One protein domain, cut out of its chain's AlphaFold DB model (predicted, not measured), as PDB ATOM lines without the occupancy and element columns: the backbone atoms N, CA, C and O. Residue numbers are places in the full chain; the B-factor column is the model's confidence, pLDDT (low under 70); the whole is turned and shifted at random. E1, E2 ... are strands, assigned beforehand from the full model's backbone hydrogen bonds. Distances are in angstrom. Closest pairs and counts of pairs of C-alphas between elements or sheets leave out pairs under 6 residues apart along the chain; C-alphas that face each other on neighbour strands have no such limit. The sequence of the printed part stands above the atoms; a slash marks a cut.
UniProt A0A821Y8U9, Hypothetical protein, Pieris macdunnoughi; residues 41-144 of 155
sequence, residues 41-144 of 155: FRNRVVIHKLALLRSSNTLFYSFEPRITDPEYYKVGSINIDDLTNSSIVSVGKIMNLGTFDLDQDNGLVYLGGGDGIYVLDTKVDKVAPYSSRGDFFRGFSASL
ATOM      1  N   PHE A  41     349.384 477.713 516.917       50.75
ATOM      2  CA  PHE A  41     348.762 477.058 515.772       50.75
ATOM      3  C   PHE A  41     349.067 475.556 515.693       50.75
ATOM      4  O   PHE A  41     348.217 474.820 515.216       50.75
ATOM      5  N   ARG A  42     350.189 475.068 516.243       54.50
ATOM      6  CA  ARG A  42     350.562 473.638 516.245       54.50
ATOM      7  C   ARG A  42     349.774 472.784 517.247       54.50
ATOM      8  O   ARG A  42     349.850 471.556 517.217       54.50
ATOM      9  N   ASN A  43     348.991 473.430 518.113       60.41
ATOM     10  CA  ASN A  43     348.028 472.781 519.009       60.41
ATOM     11  C   ASN A  43     346.626 472.667 518.384       60.41
ATOM     12  O   ASN A  43     345.686 472.207 519.037       60.41
ATOM     13  N   ARG A  44     346.452 473.116 517.137       66.19
ATOM     14  CA  ARG A  44     345.182 473.107 516.408       66.19
ATOM     15  C   ARG A  44     345.406 472.500 515.029       66.19
ATOM     16  O   ARG A  44     346.481 472.625 514.464       66.19
ATOM     17  N   VAL A  45     344.380 471.854 514.487       74.38
ATOM     18  CA  VAL A  45     344.436 471.372 513.104       74.38
ATOM     19  C   VAL A  45     344.336 472.578 512.175       74.38
ATOM     20  O   VAL A  45     343.337 473.300 512.217       74.38
ATOM     21  N   VAL A  46     345.361 472.804 511.354       83.62
ATOM     22  CA  VAL A  46     345.402 473.918 510.395       83.62
ATOM     23  C   VAL A  46     345.235 473.368 508.989       83.62
ATOM     24  O   VAL A  46     346.082 472.617 508.521       83.62
ATOM     25  N   ILE A  47     344.159 473.754 508.303       85.62
ATOM     26  CA  ILE A  47     343.947 473.425 506.889       85.62
ATOM     27  C   ILE A  47     344.645 474.482 506.031       85.62
ATOM     28  O   ILE A  47     344.374 475.670 506.185       85.62
ATOM     29  N   HIS A  48     345.510 474.059 505.108       86.81
ATOM     30  CA  HIS A  48     346.304 474.972 504.269       86.81
ATOM     31  C   HIS A  48     346.076 474.804 502.757       86.81
ATOM     32  O   HIS A  48     346.500 475.656 501.978       86.81
ATOM     33  N   LYS A  49     345.374 473.752 502.315       92.75
ATOM     34  CA  LYS A  49     344.862 473.638 500.938       92.75
ATOM     35  C   LYS A  49     343.523 472.915 500.944       92.75
ATOM     36  O   LYS A  49     343.322 471.989 501.723       92.75
ATOM     37  N   LEU A  50     342.633 473.344 500.056       95.25
ATOM     38  CA  LEU A  50     341.319 472.764 499.802       95.25
ATOM     39  C   LEU A  50     341.120 472.670 498.289       95.25
ATOM     40  O   LEU A  50     341.420 473.631 497.581       95.25
ATOM     41  N   ALA A  51     340.605 471.548 497.792       95.94
ATOM     42  CA  ALA A  51     340.128 471.456 496.415       95.94
ATOM     43  C   ALA A  51     339.049 470.380 496.271       95.94
ATOM     44  O   ALA A  51     339.074 469.358 496.950       95.94
ATOM     45  N   LEU A  52     338.097 470.615 495.370       96.00
ATOM     46  CA  LEU A  52     336.973 469.719 495.118       96.00
ATOM     47  C   LEU A  52     337.243 468.876 493.869       96.00
ATOM     48  O   LEU A  52     337.457 469.429 492.786       96.00
ATOM     49  N   LEU A  53     337.185 467.552 494.003       95.88
ATOM     50  CA  LEU A  53     337.074 466.649 492.863       95.88
ATOM     51  C   LEU A  53     335.606 466.604 492.435       95.88
ATOM     52  O   LEU A  53     334.755 466.067 493.145       95.88
ATOM     53  N   ARG A  54     335.304 467.226 491.292       95.06
ATOM     54  CA  ARG A  54     333.918 467.513 490.879       95.06
ATOM     55  C   ARG A  54     333.159 466.273 490.423       95.06
ATOM     56  O   ARG A  54     331.947 466.222 490.565       95.06
ATOM     57  N   SER A  55     333.860 465.281 489.883       92.81
ATOM     58  CA  SER A  55     333.249 464.043 489.387       92.81
ATOM     59  C   SER A  55     332.632 463.189 490.497       92.81
ATOM     60  O   SER A  55     331.709 462.427 490.228       92.81
ATOM     61  N   SER A  56     333.120 463.324 491.732       92.88
ATOM     62  CA  SER A  56     332.680 462.534 492.886       92.88
ATOM     63  C   SER A  56     332.221 463.383 494.071       92.88
ATOM     64  O   SER A  56     332.042 462.836 495.160       92.88
ATOM     65  N   ASN A  57     332.103 464.709 493.903       94.25
ATOM     66  CA  ASN A  57     331.792 465.649 494.985       94.25
ATOM     67  C   ASN A  57     332.644 465.392 496.241       94.25
ATOM     68  O   ASN A  57     332.166 465.348 497.372       94.25
ATOM     69  N   THR A  58     333.939 465.152 496.044       94.31
ATOM     70  CA  THR A  58     334.858 464.832 497.142       94.31
ATOM     71  C   THR A  58     335.784 466.011 497.388       94.31
ATOM     72  O   THR A  58     336.583 466.382 496.527       94.31
ATOM     73  N   LEU A  59     335.658 466.630 498.560       94.19
ATOM     74  CA  LEU A  59     336.525 467.707 499.011       94.19
ATOM     75  C   LEU A  59     337.801 467.105 499.590       94.19
ATOM     76  O   LEU A  59     337.760 466.417 500.608       94.19
ATOM     77  N   PHE A  60     338.929 467.405 498.964       95.81
ATOM     78  CA  PHE A  60     340.252 467.112 499.490       95.81
ATOM     79  C   PHE A  60     340.780 468.312 500.263       95.81
ATOM     80  O   PHE A  60     340.569 469.468 499.876       95.81
ATOM     81  N   TYR A  61     341.485 468.031 501.350       94.06
ATOM     82  CA  TYR A  61     342.090 469.044 502.197       94.06
ATOM     83  C   TYR A  61     343.427 468.568 502.739       94.06
ATOM     84  O   TYR A  61     343.576 467.409 503.115       94.06
ATOM     85  N   SER A  62     344.403 469.465 502.803       92.94
ATOM     86  CA  SER A  62     345.683 469.198 503.453       92.94
ATOM     87  C   SER A  62     345.759 469.966 504.753       92.94
ATOM     88  O   SER A  62     345.347 471.133 504.811       92.94
ATOM     89  N   PHE A  63     346.266 469.305 505.782       88.88
ATOM     90  CA  PHE A  63     346.303 469.860 507.117       88.88
ATOM     91  C   PHE A  63     347.556 469.475 507.892       88.88
ATOM     92  O   PHE A  63     348.129 468.398 507.709       88.88
ATOM     93  N   GLU A  64     347.923 470.366 508.805       88.25
ATOM     94  CA  GLU A  64     348.886 470.117 509.871       88.25
ATOM     95  C   GLU A  64     348.124 469.476 511.044       88.25
ATOM     96  O   GLU A  64     347.202 470.104 511.583       88.25
ATOM     97  N   PRO A  65     348.410 468.209 511.401       77.12
ATOM     98  CA  PRO A  65     347.830 467.554 512.565       77.12
ATOM     99  C   PRO A  65     348.494 468.084 513.852       77.12
ATOM    100  O   PRO A  65     349.172 469.112 513.844       77.12
ATOM    101  N   ARG A  66     348.266 467.437 514.999       79.50
ATOM    102  CA  ARG A  66     348.832 467.930 516.263       79.50
ATOM    103  C   ARG A  66     350.337 467.689 516.273       79.50
ATOM    104  O   ARG A  66     350.802 466.683 515.756       79.50
ATOM    105  N   ILE A  67     351.093 468.536 516.971       74.81
ATOM    106  CA  ILE A  67     352.552 468.359 517.121       74.81
ATOM    107  C   ILE A  67     352.959 467.026 517.781       74.81
ATOM    108  O   ILE A  67     354.105 466.603 517.677       74.81
ATOM    109  N   THR A  68     352.031 466.368 518.479       78.44
ATOM    110  CA  THR A  68     352.231 465.039 519.072       78.44
ATOM    111  C   THR A  68     352.153 463.906 518.054       78.44
ATOM    112  O   THR A  68     352.579 462.793 518.358       78.44
ATOM    113  N   ASP A  69     351.562 464.158 516.887       77.31
ATOM    114  CA  ASP A  69     351.451 463.169 515.828       77.31
ATOM    115  C   ASP A  69     352.809 463.035 515.116       77.31
ATOM    116  O   ASP A  69     353.482 464.036 514.862       77.31
ATOM    117  N   PRO A  70     353.250 461.808 514.787       78.88
ATOM    118  CA  PRO A  70     354.534 461.600 514.120       78.88
ATOM    119  C   PRO A  70     354.527 462.074 512.655       78.88
ATOM    120  O   PRO A  70     355.593 462.287 512.077       78.88
ATOM    121  N   GLU A  71     353.345 462.231 512.047       79.38
ATOM    122  CA  GLU A  71     353.174 462.898 510.755       79.38
ATOM    123  C   GLU A  71     353.017 464.412 510.958       79.38
ATOM    124  O   GLU A  71     352.104 464.839 511.651       79.38
ATOM    125  N   TYR A  72     353.823 465.233 510.285       80.06
ATOM    126  CA  TYR A  72     353.702 466.698 510.295       80.06
ATOM    127  C   TYR A  72     352.676 467.238 509.295       80.06
ATOM    128  O   TYR A  72     352.200 468.358 509.455       80.06
ATOM    129  N   TYR A  73     352.342 466.471 508.257       87.69
ATOM    130  CA  TYR A  73     351.419 466.896 507.210       87.69
ATOM    131  C   TYR A  73     350.595 465.732 506.676       87.69
ATOM    132  O   TYR A  73     351.145 464.668 506.374       87.69
ATOM    133  N   LYS A  74     349.286 465.944 506.506       89.44
ATOM    134  CA  LYS A  74     348.362 464.920 506.002       89.44
ATOM    135  C   LYS A  74     347.409 465.490 504.963       89.44
ATOM    136  O   LYS A  74     347.095 466.677 504.959       89.44
ATOM    137  N   VAL A  75     346.886 464.598 504.125       92.12
ATOM    138  CA  VAL A  75     345.789 464.885 503.198       92.12
ATOM    139  C   VAL A  75     344.586 464.050 503.611       92.12
ATOM    140  O   VAL A  75     344.706 462.847 503.831       92.12
ATOM    141  N   GLY A  76     343.435 464.694 503.749       91.19
ATOM    142  CA  GLY A  76     342.148 464.063 503.982       91.19
ATOM    143  C   GLY A  76     341.187 464.313 502.830       91.19
ATOM    144  O   GLY A  76     341.416 465.168 501.970       91.19
ATOM    145  N   SER A  77     340.104 463.554 502.830       93.25
ATOM    146  CA  SER A  77     339.006 463.684 501.886       93.25
ATOM    147  C   SER A  77     337.674 463.501 502.593       93.25
ATOM    148  O   SER A  77     337.560 462.661 503.484       93.25
ATOM    149  N   ILE A  78     336.655 464.234 502.163       91.31
ATOM    150  CA  ILE A  78     335.272 464.050 502.600       91.31
ATOM    151  C   ILE A  78     334.338 464.180 501.404       91.31
ATOM    152  O   ILE A  78     334.492 465.091 500.587       91.31
ATOM    153  N   ASN A  79     333.384 463.264 501.275       91.00
ATOM    154  CA  ASN A  79     332.311 463.418 500.305       91.00
ATOM    155  C   ASN A  79     331.302 464.455 500.831       91.00
ATOM    156  O   ASN A  79     330.836 464.341 501.961       91.00
ATOM    157  N   ILE A  80     330.989 465.490 500.048       92.06
ATOM    158  CA  ILE A  80     330.082 466.559 500.507       92.06
ATOM    159  C   ILE A  80     328.601 466.168 500.426       92.06
ATOM    160  O   ILE A  80     327.781 466.805 501.084       92.06
ATOM    161  N   ASP A  81     328.268 465.119 499.670       92.38
ATOM    162  CA  ASP A  81     326.924 464.536 499.622       92.38
ATOM    163  C   ASP A  81     326.698 463.549 500.786       92.38
ATOM    164  O   ASP A  81     325.573 463.386 501.257       92.38
ATOM    165  N   ASP A  82     327.770 462.921 501.287       89.44
ATOM    166  CA  ASP A  82     327.763 462.036 502.458       89.44
ATOM    167  C   ASP A  82     328.947 462.329 503.390       89.44
ATOM    168  O   ASP A  82     330.045 461.782 503.250       89.44
ATOM    169  N   LEU A  83     328.689 463.150 504.410       82.81
ATOM    170  CA  LEU A  83     329.697 463.573 505.386       82.81
ATOM    171  C   LEU A  83     330.229 462.428 506.265       82.81
ATOM    172  O   LEU A  83     331.230 462.612 506.960       82.81
ATOM    173  N   THR A  84     329.587 461.253 506.263       83.50
ATOM    174  CA  THR A  84     330.109 460.071 506.968       83.50
ATOM    175  C   THR A  84     331.251 459.412 506.197       83.50
ATOM    176  O   THR A  84     332.121 458.774 506.794       83.50
ATOM    177  N   ASN A  85     331.302 459.631 504.881       80.19
ATOM    178  CA  ASN A  85     332.341 459.133 503.998       80.19
ATOM    179  C   ASN A  85     333.536 460.098 503.978       80.19
ATOM    180  O   ASN A  85     333.752 460.870 503.038       80.19
ATOM    181  N   SER A  86     334.300 460.060 505.068       85.25
ATOM    182  CA  SER A  86     335.571 460.765 505.209       85.25
ATOM    183  C   SER A  86     336.727 459.780 505.347       85.25
ATOM    184  O   SER A  86     336.572 458.677 505.874       85.25
ATOM    185  N   SER A  87     337.900 460.167 504.855       87.38
ATOM    186  CA  SER A  87     339.111 459.361 504.972       87.38
ATOM    187  C   SER A  87     340.363 460.226 505.042       87.38
ATOM    188  O   SER A  87     340.364 461.397 504.660       87.38
ATOM    189  N   ILE A  88     341.438 459.631 505.550       88.50
ATOM    190  CA  ILE A  88     342.772 460.212 505.609       88.50
ATOM    191  C   ILE A  88     343.694 459.365 504.742       88.50
ATOM    192  O   ILE A  88     343.755 458.143 504.884       88.50
ATOM    193  N   VAL A  89     344.442 460.026 503.865       87.25
ATOM    194  CA  VAL A  89     345.400 459.371 502.984       87.25
ATOM    195  C   VAL A  89     346.522 458.734 503.795       87.25
ATOM    196  O   VAL A  89     347.200 459.402 504.572       87.25
ATOM    197  N   SER A  90     346.718 457.427 503.602       81.56
ATOM    198  CA  SER A  90     347.745 456.631 504.275       81.56
ATOM    199  C   SER A  90     348.361 455.626 503.309       81.56
ATOM    200  O   SER A  90     347.662 455.071 502.460       81.56
ATOM    201  N   VAL A  91     349.674 455.387 503.437       76.62
ATOM    202  CA  VAL A  91     350.427 454.470 502.559       76.62
ATOM    203  C   VAL A  91     351.013 453.265 503.307       76.62
ATOM    204  O   VAL A  91     352.070 452.747 502.966       76.62
ATOM    205  N   GLY A  92     350.350 452.826 504.382       76.38
ATOM    206  CA  GLY A  92     350.823 451.708 505.219       76.38
ATOM    207  C   GLY A  92     352.092 452.020 506.027       76.38
ATOM    208  O   GLY A  92     352.639 451.143 506.687       76.38
ATOM    209  N   LYS A  93     352.546 453.275 505.986       81.81
ATOM    210  CA  LYS A  93     353.643 453.850 506.764       81.81
ATOM    211  C   LYS A  93     353.319 455.313 507.081       81.81
ATOM    212  O   LYS A  93     352.496 455.924 506.398       81.81
ATOM    213  N   ILE A  94     353.994 455.852 508.091       83.25
ATOM    214  CA  ILE A  94     353.963 457.273 508.460       83.25
ATOM    215  C   ILE A  94     354.528 458.076 507.281       83.25
ATOM    216  O   ILE A  94     355.606 457.748 506.780       83.25
ATOM    217  N   MET A  95     353.789 459.080 506.807       83.94
ATOM    218  CA  MET A  95     354.204 459.944 505.699       83.94
ATOM    219  C   MET A  95     353.746 461.384 505.900       83.94
ATOM    220  O   MET A  95     352.667 461.634 506.431       83.94
ATOM    221  N   ASN A  96     354.536 462.313 505.375       88.31
ATOM    222  CA  ASN A  96     354.300 463.745 505.382       88.31
ATOM    223  C   ASN A  96     353.834 464.200 503.999       88.31
ATOM    224  O   ASN A  96     354.646 464.539 503.133       88.31
ATOM    225  N   LEU A  97     352.517 464.213 503.799       89.81
ATOM    226  CA  LEU A  97     351.874 464.704 502.579       89.81
ATOM    227  C   LEU A  97     351.419 466.152 502.796       89.81
ATOM    228  O   LEU A  97     350.312 466.408 503.259       89.81
ATOM    229  N   GLY A  98     352.315 467.094 502.497       88.62
ATOM    230  CA  GLY A  98     352.141 468.537 502.710       88.62
ATOM    231  C   GLY A  98     351.382 469.276 501.618       88.62
ATOM    232  O   GLY A  98     351.142 470.469 501.745       88.62
ATOM    233  N   THR A  99     351.021 468.624 500.522       92.94
ATOM    234  CA  THR A  99     350.223 469.241 499.463       92.94
ATOM    235  C   THR A  99     349.599 468.171 498.582       92.94
ATOM    236  O   THR A  99     349.947 466.990 498.648       92.94
ATOM    237  N   PHE A 100     348.672 468.586 497.735       95.62
ATOM    238  CA  PHE A 100     348.076 467.730 496.724       95.62
ATOM    239  C   PHE A 100     347.604 468.556 495.533       95.62
ATOM    240  O   PHE A 100     347.440 469.765 495.668       95.62
ATOM    241  N   ASP A 101     347.346 467.929 494.393       96.81
ATOM    242  CA  ASP A 101     346.638 468.535 493.267       96.81
ATOM    243  C   ASP A 101     345.719 467.520 492.583       96.81
ATOM    244  O   ASP A 101     345.905 466.311 492.731       96.81
ATOM    245  N   LEU A 102     344.694 468.008 491.884       96.69
ATOM    246  CA  LEU A 102     343.620 467.170 491.349       96.69
ATOM    247  C   LEU A 102     343.661 467.105 489.823       96.69
ATOM    248  O   LEU A 102     343.517 468.126 489.153       96.69
ATOM    249  N   ASP A 103     343.731 465.892 489.286       95.69
ATOM    250  CA  ASP A 103     343.365 465.608 487.903       95.69
ATOM    251  C   ASP A 103     341.855 465.363 487.836       95.69
ATOM    252  O   ASP A 103     341.351 464.292 488.196       95.69
ATOM    253  N   GLN A 104     341.128 466.396 487.413       95.25
ATOM    254  CA  GLN A 104     339.668 466.378 487.365       95.25
ATOM    255  C   GLN A 104     339.128 465.364 486.352       95.25
ATOM    256  O   GLN A 104     338.075 464.773 486.595       95.25
ATOM    257  N   ASP A 105     339.848 465.149 485.251       94.69
ATOM    258  CA  ASP A 105     339.382 464.330 484.134       94.69
ATOM    259  C   ASP A 105     339.600 462.843 484.427       94.69
ATOM    260  O   ASP A 105     338.728 462.003 484.184       94.69
ATOM    261  N   ASN A 106     340.748 462.508 485.017       93.00
ATOM    262  CA  ASN A 106     341.100 461.121 485.303       93.00
ATOM    263  C   ASN A 106     340.677 460.658 486.702       93.00
ATOM    264  O   ASN A 106     340.628 459.447 486.942       93.00
ATOM    265  N   GLY A 107     340.313 461.581 487.599       93.25
ATOM    266  CA  GLY A 107     339.971 461.264 488.987       93.25
ATOM    267  C   GLY A 107     341.199 460.860 489.803       93.25
ATOM    268  O   GLY A 107     341.112 459.970 490.652       93.25
ATOM    269  N   LEU A 108     342.349 461.469 489.507       94.69
ATOM    270  CA  LEU A 108     343.602 461.223 490.216       94.69
ATOM    271  C   LEU A 108     343.900 462.370 491.175       94.69
ATOM    272  O   LEU A 108     343.616 463.534 490.893       94.69
ATOM    273  N   VAL A 109     344.519 462.036 492.299       95.38
ATOM    274  CA  VAL A 109     345.040 463.018 493.248       95.38
ATOM    275  C   VAL A 109     346.543 462.835 493.340       95.38
ATOM    276  O   VAL A 109     347.027 461.814 493.830       95.38
ATOM    277  N   TYR A 110     347.287 463.824 492.863       95.38
ATOM    278  CA  TYR A 110     348.728 463.888 493.051       95.38
ATOM    279  C   TYR A 110     349.000 464.380 494.461       95.38
ATOM    280  O   TYR A 110     348.497 465.422 494.860       95.38
ATOM    281  N   LEU A 111     349.783 463.635 495.224       94.25
ATOM    282  CA  LEU A 111     350.100 463.902 496.619       94.25
ATOM    283  C   LEU A 111     351.585 464.238 496.695       94.25
ATOM    284  O   LEU A 111     352.412 463.467 496.208       94.25
ATOM    285  N   GLY A 112     351.926 465.376 497.286       91.56
ATOM    286  CA  GLY A 112     353.305 465.838 497.405       91.56
ATOM    287  C   GLY A 112     353.677 466.144 498.847       91.56
ATOM    288  O   GLY A 112     352.835 466.539 499.655       91.56
ATOM    289  N   GLY A 113     354.954 465.995 499.177       88.06
ATOM    290  CA  GLY A 113     355.485 466.373 500.479       88.06
ATOM    291  C   GLY A 113     356.934 465.944 500.667       88.06
ATOM    292  O   GLY A 113     357.639 465.684 499.693       88.06
ATOM    293  N   GLY A 114     357.372 465.874 501.925       85.62
ATOM    294  CA  GLY A 114     358.760 465.535 502.267       85.62
ATOM    295  C   GLY A 114     359.169 464.121 501.842       85.62
ATOM    296  O   GLY A 114     360.331 463.887 501.532       85.62
ATOM    297  N   ASP A 115     358.203 463.203 501.756       85.50
ATOM    298  CA  ASP A 115     358.420 461.783 501.443       85.50
ATOM    299  C   ASP A 115     358.293 461.439 499.945       85.50
ATOM    300  O   ASP A 115     358.259 460.259 499.574       85.50
ATOM    301  N   GLY A 116     358.207 462.457 499.079       88.06
ATOM    302  CA  GLY A 116     358.135 462.319 497.623       88.06
ATOM    303  C   GLY A 116     356.757 462.621 497.028       88.06
ATOM    304  O   GLY A 116     355.923 463.289 497.642       88.06
ATOM    305  N   ILE A 117     356.545 462.148 495.794       90.25
ATOM    306  CA  ILE A 117     355.297 462.325 495.044       90.25
ATOM    307  C   ILE A 117     354.595 460.975 494.916       90.25
ATOM    308  O   ILE A 117     355.211 459.975 494.542       90.25
ATOM    309  N   TYR A 118     353.298 460.957 495.194       92.00
ATOM    310  CA  TYR A 118     352.430 459.792 495.085       92.00
ATOM    311  C   TYR A 118     351.195 460.147 494.259       92.00
ATOM    312  O   TYR A 118     350.851 461.317 494.106       92.00
ATOM    313  N   VAL A 119     350.516 459.135 493.732       93.56
ATOM    314  CA  VAL A 119     349.216 459.277 493.076       93.56
ATOM    315  C   VAL A 119     348.212 458.413 493.812       93.56
ATOM    316  O   VAL A 119     348.456 457.223 494.018       93.56
ATOM    317  N   LEU A 120     347.093 459.014 494.193       92.81
ATOM    318  CA  LEU A 120     345.880 458.322 494.597       92.81
ATOM    319  C   LEU A 120     344.957 458.209 493.383       92.81
ATOM    320  O   LEU A 120     344.526 459.218 492.826       92.81
ATOM    321  N   ASP A 121     344.630 456.980 493.003       92.62
ATOM    322  CA  ASP A 121     343.532 456.694 492.087       92.62
ATOM    323  C   ASP A 121     342.240 456.551 492.897       92.62
ATOM    324  O   ASP A 121     342.077 455.599 493.667       92.62
ATOM    325  N   THR A 122     341.327 457.512 492.736       91.00
ATOM    326  CA  THR A 122     340.083 457.569 493.517       91.00
ATOM    327  C   THR A 122     339.058 456.511 493.103       91.00
ATOM    328  O   THR A 122     338.160 456.200 493.882       91.00
ATOM    329  N   LYS A 123     339.193 455.915 491.910       89.44
ATOM    330  CA  LYS A 123     338.264 454.892 491.400       89.44
ATOM    331  C   LYS A 123     338.517 453.535 492.043       89.44
ATOM    332  O   LYS A 123     337.578 452.788 492.304       89.44
ATOM    333  N   VAL A 124     339.790 453.216 492.280       89.94
ATOM    334  CA  VAL A 124     340.216 451.942 492.889       89.94
ATOM    335  C   VAL A 124     340.729 452.096 494.316       89.94
ATOM    336  O   VAL A 124     341.117 451.103 494.928       89.94
ATOM    337  N   ASP A 125     340.714 453.318 494.846       87.94
ATOM    338  CA  ASP A 125     341.119 453.637 496.210       87.94
ATOM    339  C   ASP A 125     342.548 453.170 496.542       87.94
ATOM    340  O   ASP A 125     342.808 452.493 497.545       87.94
ATOM    341  N   LYS A 126     343.483 453.478 495.636       89.62
ATOM    342  CA  LYS A 126     344.865 452.998 495.710       89.62
ATOM    343  C   LYS A 126     345.858 454.138 495.611       89.62
ATOM    344  O   LYS A 126     345.808 454.928 494.673       89.62
ATOM    345  N   VAL A 127     346.823 454.140 496.526       90.00
ATOM    346  CA  VAL A 127     347.975 455.044 496.490       90.00
ATOM    347  C   VAL A 127     349.221 454.308 496.002       90.00
ATOM    348  O   VAL A 127     349.512 453.197 496.456       90.00
ATOM    349  N   ALA A 128     349.971 454.933 495.095       89.94
ATOM    350  CA  ALA A 128     351.247 454.435 494.591       89.94
ATOM    351  C   ALA A 128     352.267 455.577 494.416       89.94
ATOM    352  O   ALA A 128     351.862 456.718 494.192       89.94
ATOM    353  N   PRO A 129     353.584 455.307 494.496       89.19
ATOM    354  CA  PRO A 129     354.606 456.295 494.159       89.19
ATOM    355  C   PRO A 129     354.457 456.780 492.712       89.19
ATOM    356  O   PRO A 129     354.198 455.982 491.810       89.19
ATOM    357  N   TYR A 130     354.649 458.078 492.491       86.56
ATOM    358  CA  TYR A 130     354.668 458.669 491.158       86.56
ATOM    359  C   TYR A 130     356.086 458.655 490.580       86.56
ATOM    360  O   TYR A 130     357.046 459.049 491.243       86.56
ATOM    361  N   SER A 131     356.206 458.267 489.312       78.50
ATOM    362  CA  SER A 131     357.421 458.420 488.515       78.50
ATOM    363  C   SER A 131     357.077 459.173 487.236       78.50
ATOM    364  O   SER A 131     356.162 458.783 486.511       78.50
ATOM    365  N   SER A 132     357.839 460.220 486.915       71.06
ATOM    366  CA  SER A 132     357.687 460.973 485.660       71.06
ATOM    367  C   SER A 132     357.973 460.131 484.413       71.06
ATOM    368  O   SER A 132     357.587 460.511 483.311       71.06
ATOM    369  N   ARG A 133     358.623 458.972 484.578       70.38
ATOM    370  CA  ARG A 133     358.859 457.993 483.507       70.38
ATOM    371  C   ARG A 133     357.664 457.068 483.259       70.38
ATOM    372  O   ARG A 133     357.723 456.253 482.349       70.38
ATOM    373  N   GLY A 134     356.596 457.178 484.053       56.03
ATOM    374  CA  GLY A 134     355.438 456.282 483.980       56.03
ATOM    375  C   GLY A 134     355.681 454.898 484.591       56.03
ATOM    376  O   GLY A 134     354.809 454.035 484.518       56.03
ATOM    377  N   ASP A 135     356.840 454.683 485.221       53.62
ATOM    378  CA  ASP A 135     357.155 453.432 485.903       53.62
ATOM    379  C   ASP A 135     356.361 453.340 487.211       53.62
ATOM    380  O   ASP A 135     356.705 453.950 488.226       53.62
ATOM    381  N   PHE A 136     355.285 452.557 487.200       51.12
ATOM    382  CA  PHE A 136     354.622 452.140 488.427       51.12
ATOM    383  C   PHE A 136     355.493 451.083 489.109       51.12
ATOM    384  O   PHE A 136     355.585 449.947 488.635       51.12
ATOM    385  N   PHE A 137     356.112 451.426 490.240       48.22
ATOM    386  CA  PHE A 137     356.794 450.438 491.073       48.22
ATOM    387  C   PHE A 137     355.766 449.409 491.571       48.22
ATOM    388  O   PHE A 137     354.973 449.671 492.478       48.22
ATOM    389  N   ARG A 138     355.752 448.224 490.948       43.22
ATOM    390  CA  ARG A 138     354.954 447.073 491.388       43.22
ATOM    391  C   ARG A 138     355.507 446.588 492.730       43.22
ATOM    392  O   ARG A 138     356.421 445.778 492.762       43.22
ATOM    393  N   GLY A 139     354.973 447.112 493.828       45.00
ATOM    394  CA  GLY A 139     355.380 446.702 495.177       45.00
ATOM    395  C   GLY A 139     354.731 447.485 496.316       45.00
ATOM    396  O   GLY A 139     354.622 446.957 497.414       45.00
ATOM    397  N   PHE A 140     354.227 448.696 496.061       45.75
ATOM    398  CA  PHE A 140     353.491 449.474 497.060       45.75
ATOM    399  C   PHE A 140     352.012 449.568 496.677       45.75
ATOM    400  O   PHE A 140     351.649 450.129 495.643       45.75
ATOM    401  N   SER A 141     351.152 448.974 497.501       43.75
ATOM    402  CA  SER A 141     349.704 449.147 497.440       43.75
ATOM    403  C   SER A 141     349.235 449.520 498.828       43.75
ATOM    404  O   SER A 141     349.350 448.717 499.750       43.75
ATOM    405  N   ALA A 142     348.697 450.722 498.969       53.72
ATOM    406  CA  ALA A 142     348.019 451.128 500.182       53.72
ATOM    407  C   ALA A 142     346.623 451.645 499.854       53.72
ATOM    408  O   ALA A 142     346.410 452.231 498.790       53.72
ATOM    409  N   SER A 143     345.688 451.361 500.757       43.66
ATOM    410  CA  SER A 143     344.259 451.640 500.623       43.66
ATOM    411  C   SER A 143     343.830 452.668 501.665       43.66
ATOM    412  O   SER A 143     344.354 452.668 502.780       43.66
ATOM    413  N   LEU A 144     342.849 453.509 501.321       45.28
ATOM    414  CA  LEU A 144     342.267 454.498 502.233       45.28
ATOM    415  C   LEU A 144     341.268 453.891 503.228       45.28
ATOM    416  O   LEU A 144     340.680 454.614 504.035       45.28
TER     417      LEU A 144
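AT A GLANCE: This is residues 41 to 144 of the 155 residues of the protein "Hypothetical protein" of Pieris macdunnoughi (UniProt A0A821Y8U9). Two twisted four-stranded sheets lie face to face as a sandwich, with the strands of the one running nearly along those of the other, and the sheets come closest along E5; E4, at one edge, and E7 and E8 in the other sheet stay farther from the opposite sheet. After E8 a stretch without a named element, residues 130 to 144, swings out and folds back, so that residues 142 to 143 pair beside E8. The printed part has 104 residues with no named helix and eight named strands, E1 to E8 in chain order; each sheet is antiparallel, E1 - E2 - E3 - E4 and E5 - E6 - E7 - E8. The class is all strand, although under half of the residues, 45 of 104, are in named elements. The whole is compact, with a radius of gyration of the C-alphas of 13.4 A and spans of 39 by 31 by 19 A.

HOW THE PARTS SIT: One sheet is a meander, each strand the antiparallel neighbour of the one before: E1, residues 46 to 53, E2, residues 58 to 64, E3, residues 74 to 79, and E4, residues 86 to 88. E1 and E4 are its edge strands. E1 and E2 form a hairpin at 161 degrees between their directions, with N 53 and O 58 at 2.8 A, within hydrogen-bond range. The hairpin of E2 and E3 has N 61 and O 76 at 2.9 A, and that of E3 and E4 has N 77 and O 87 at 2.8 A. E1 bends by 53 degrees at residue 49. From edge to edge the strands' lines turn by 61 degrees, and the sheet is twisted, its C-alphas lying up to 4.5 A off the best plane. The other sheet is also a meander: E5, residues 99 to 103, E6, residues 108 to 113, E7, residues 116 to 121, and E8, residues 126 to 129, with E5 and E8 as edge strands. Its hairpins show N 101 and O 110 at 2.8 A for E5 and E6, N 111 and O 118 at 2.8 A for E6 and E7, and N 119 and O 128 at 2.8 A for E7 and E8. The two sheets form a sandwich, two sheets face to face, the facing parts 10.4 A centre to centre, their best planes 13 degrees apart and their strands at 10 degrees. The closest C-alphas of E1 and E5 are those of Leu 53 and Leu 102, 6.7 A; those of E2 and E5 are Ser 62 and Thr 99, 6.0 A. E3 and E6 come closest at the C-alphas of Val 75 and Leu 111, 7.9 A. E4 and E8 are apart, as are E1 and E8.

IN THESE COORDINATES: E1 begins at C-alpha 46, (345.402, 473.918, 510.395), and is 20.7 A from first to last C-alpha. E2 is 19.7 A long and E3 17.1 A, while E4 has three residues. E5 begins at C-alpha 99, (350.223, 469.241, 499.463); E6 is 16.5 A long and E7 16.6 A. E8 ends at C-alpha 129, (354.606, 456.295, 494.159).

THE WHOLE: The C-alphas farthest apart are those of Asn 43 and Arg 133, 40.0 A. The printed part has no cut, and no link between named strands is long. The link from E4 to E5, 10 residues, joins the two sheets. Residues 126 to 127 of E8 pair with residues 142 to 143, antiparallel. The mean pLDDT of the printed part is 83.0, with residues 41 to 44 and 134 to 144 under 70.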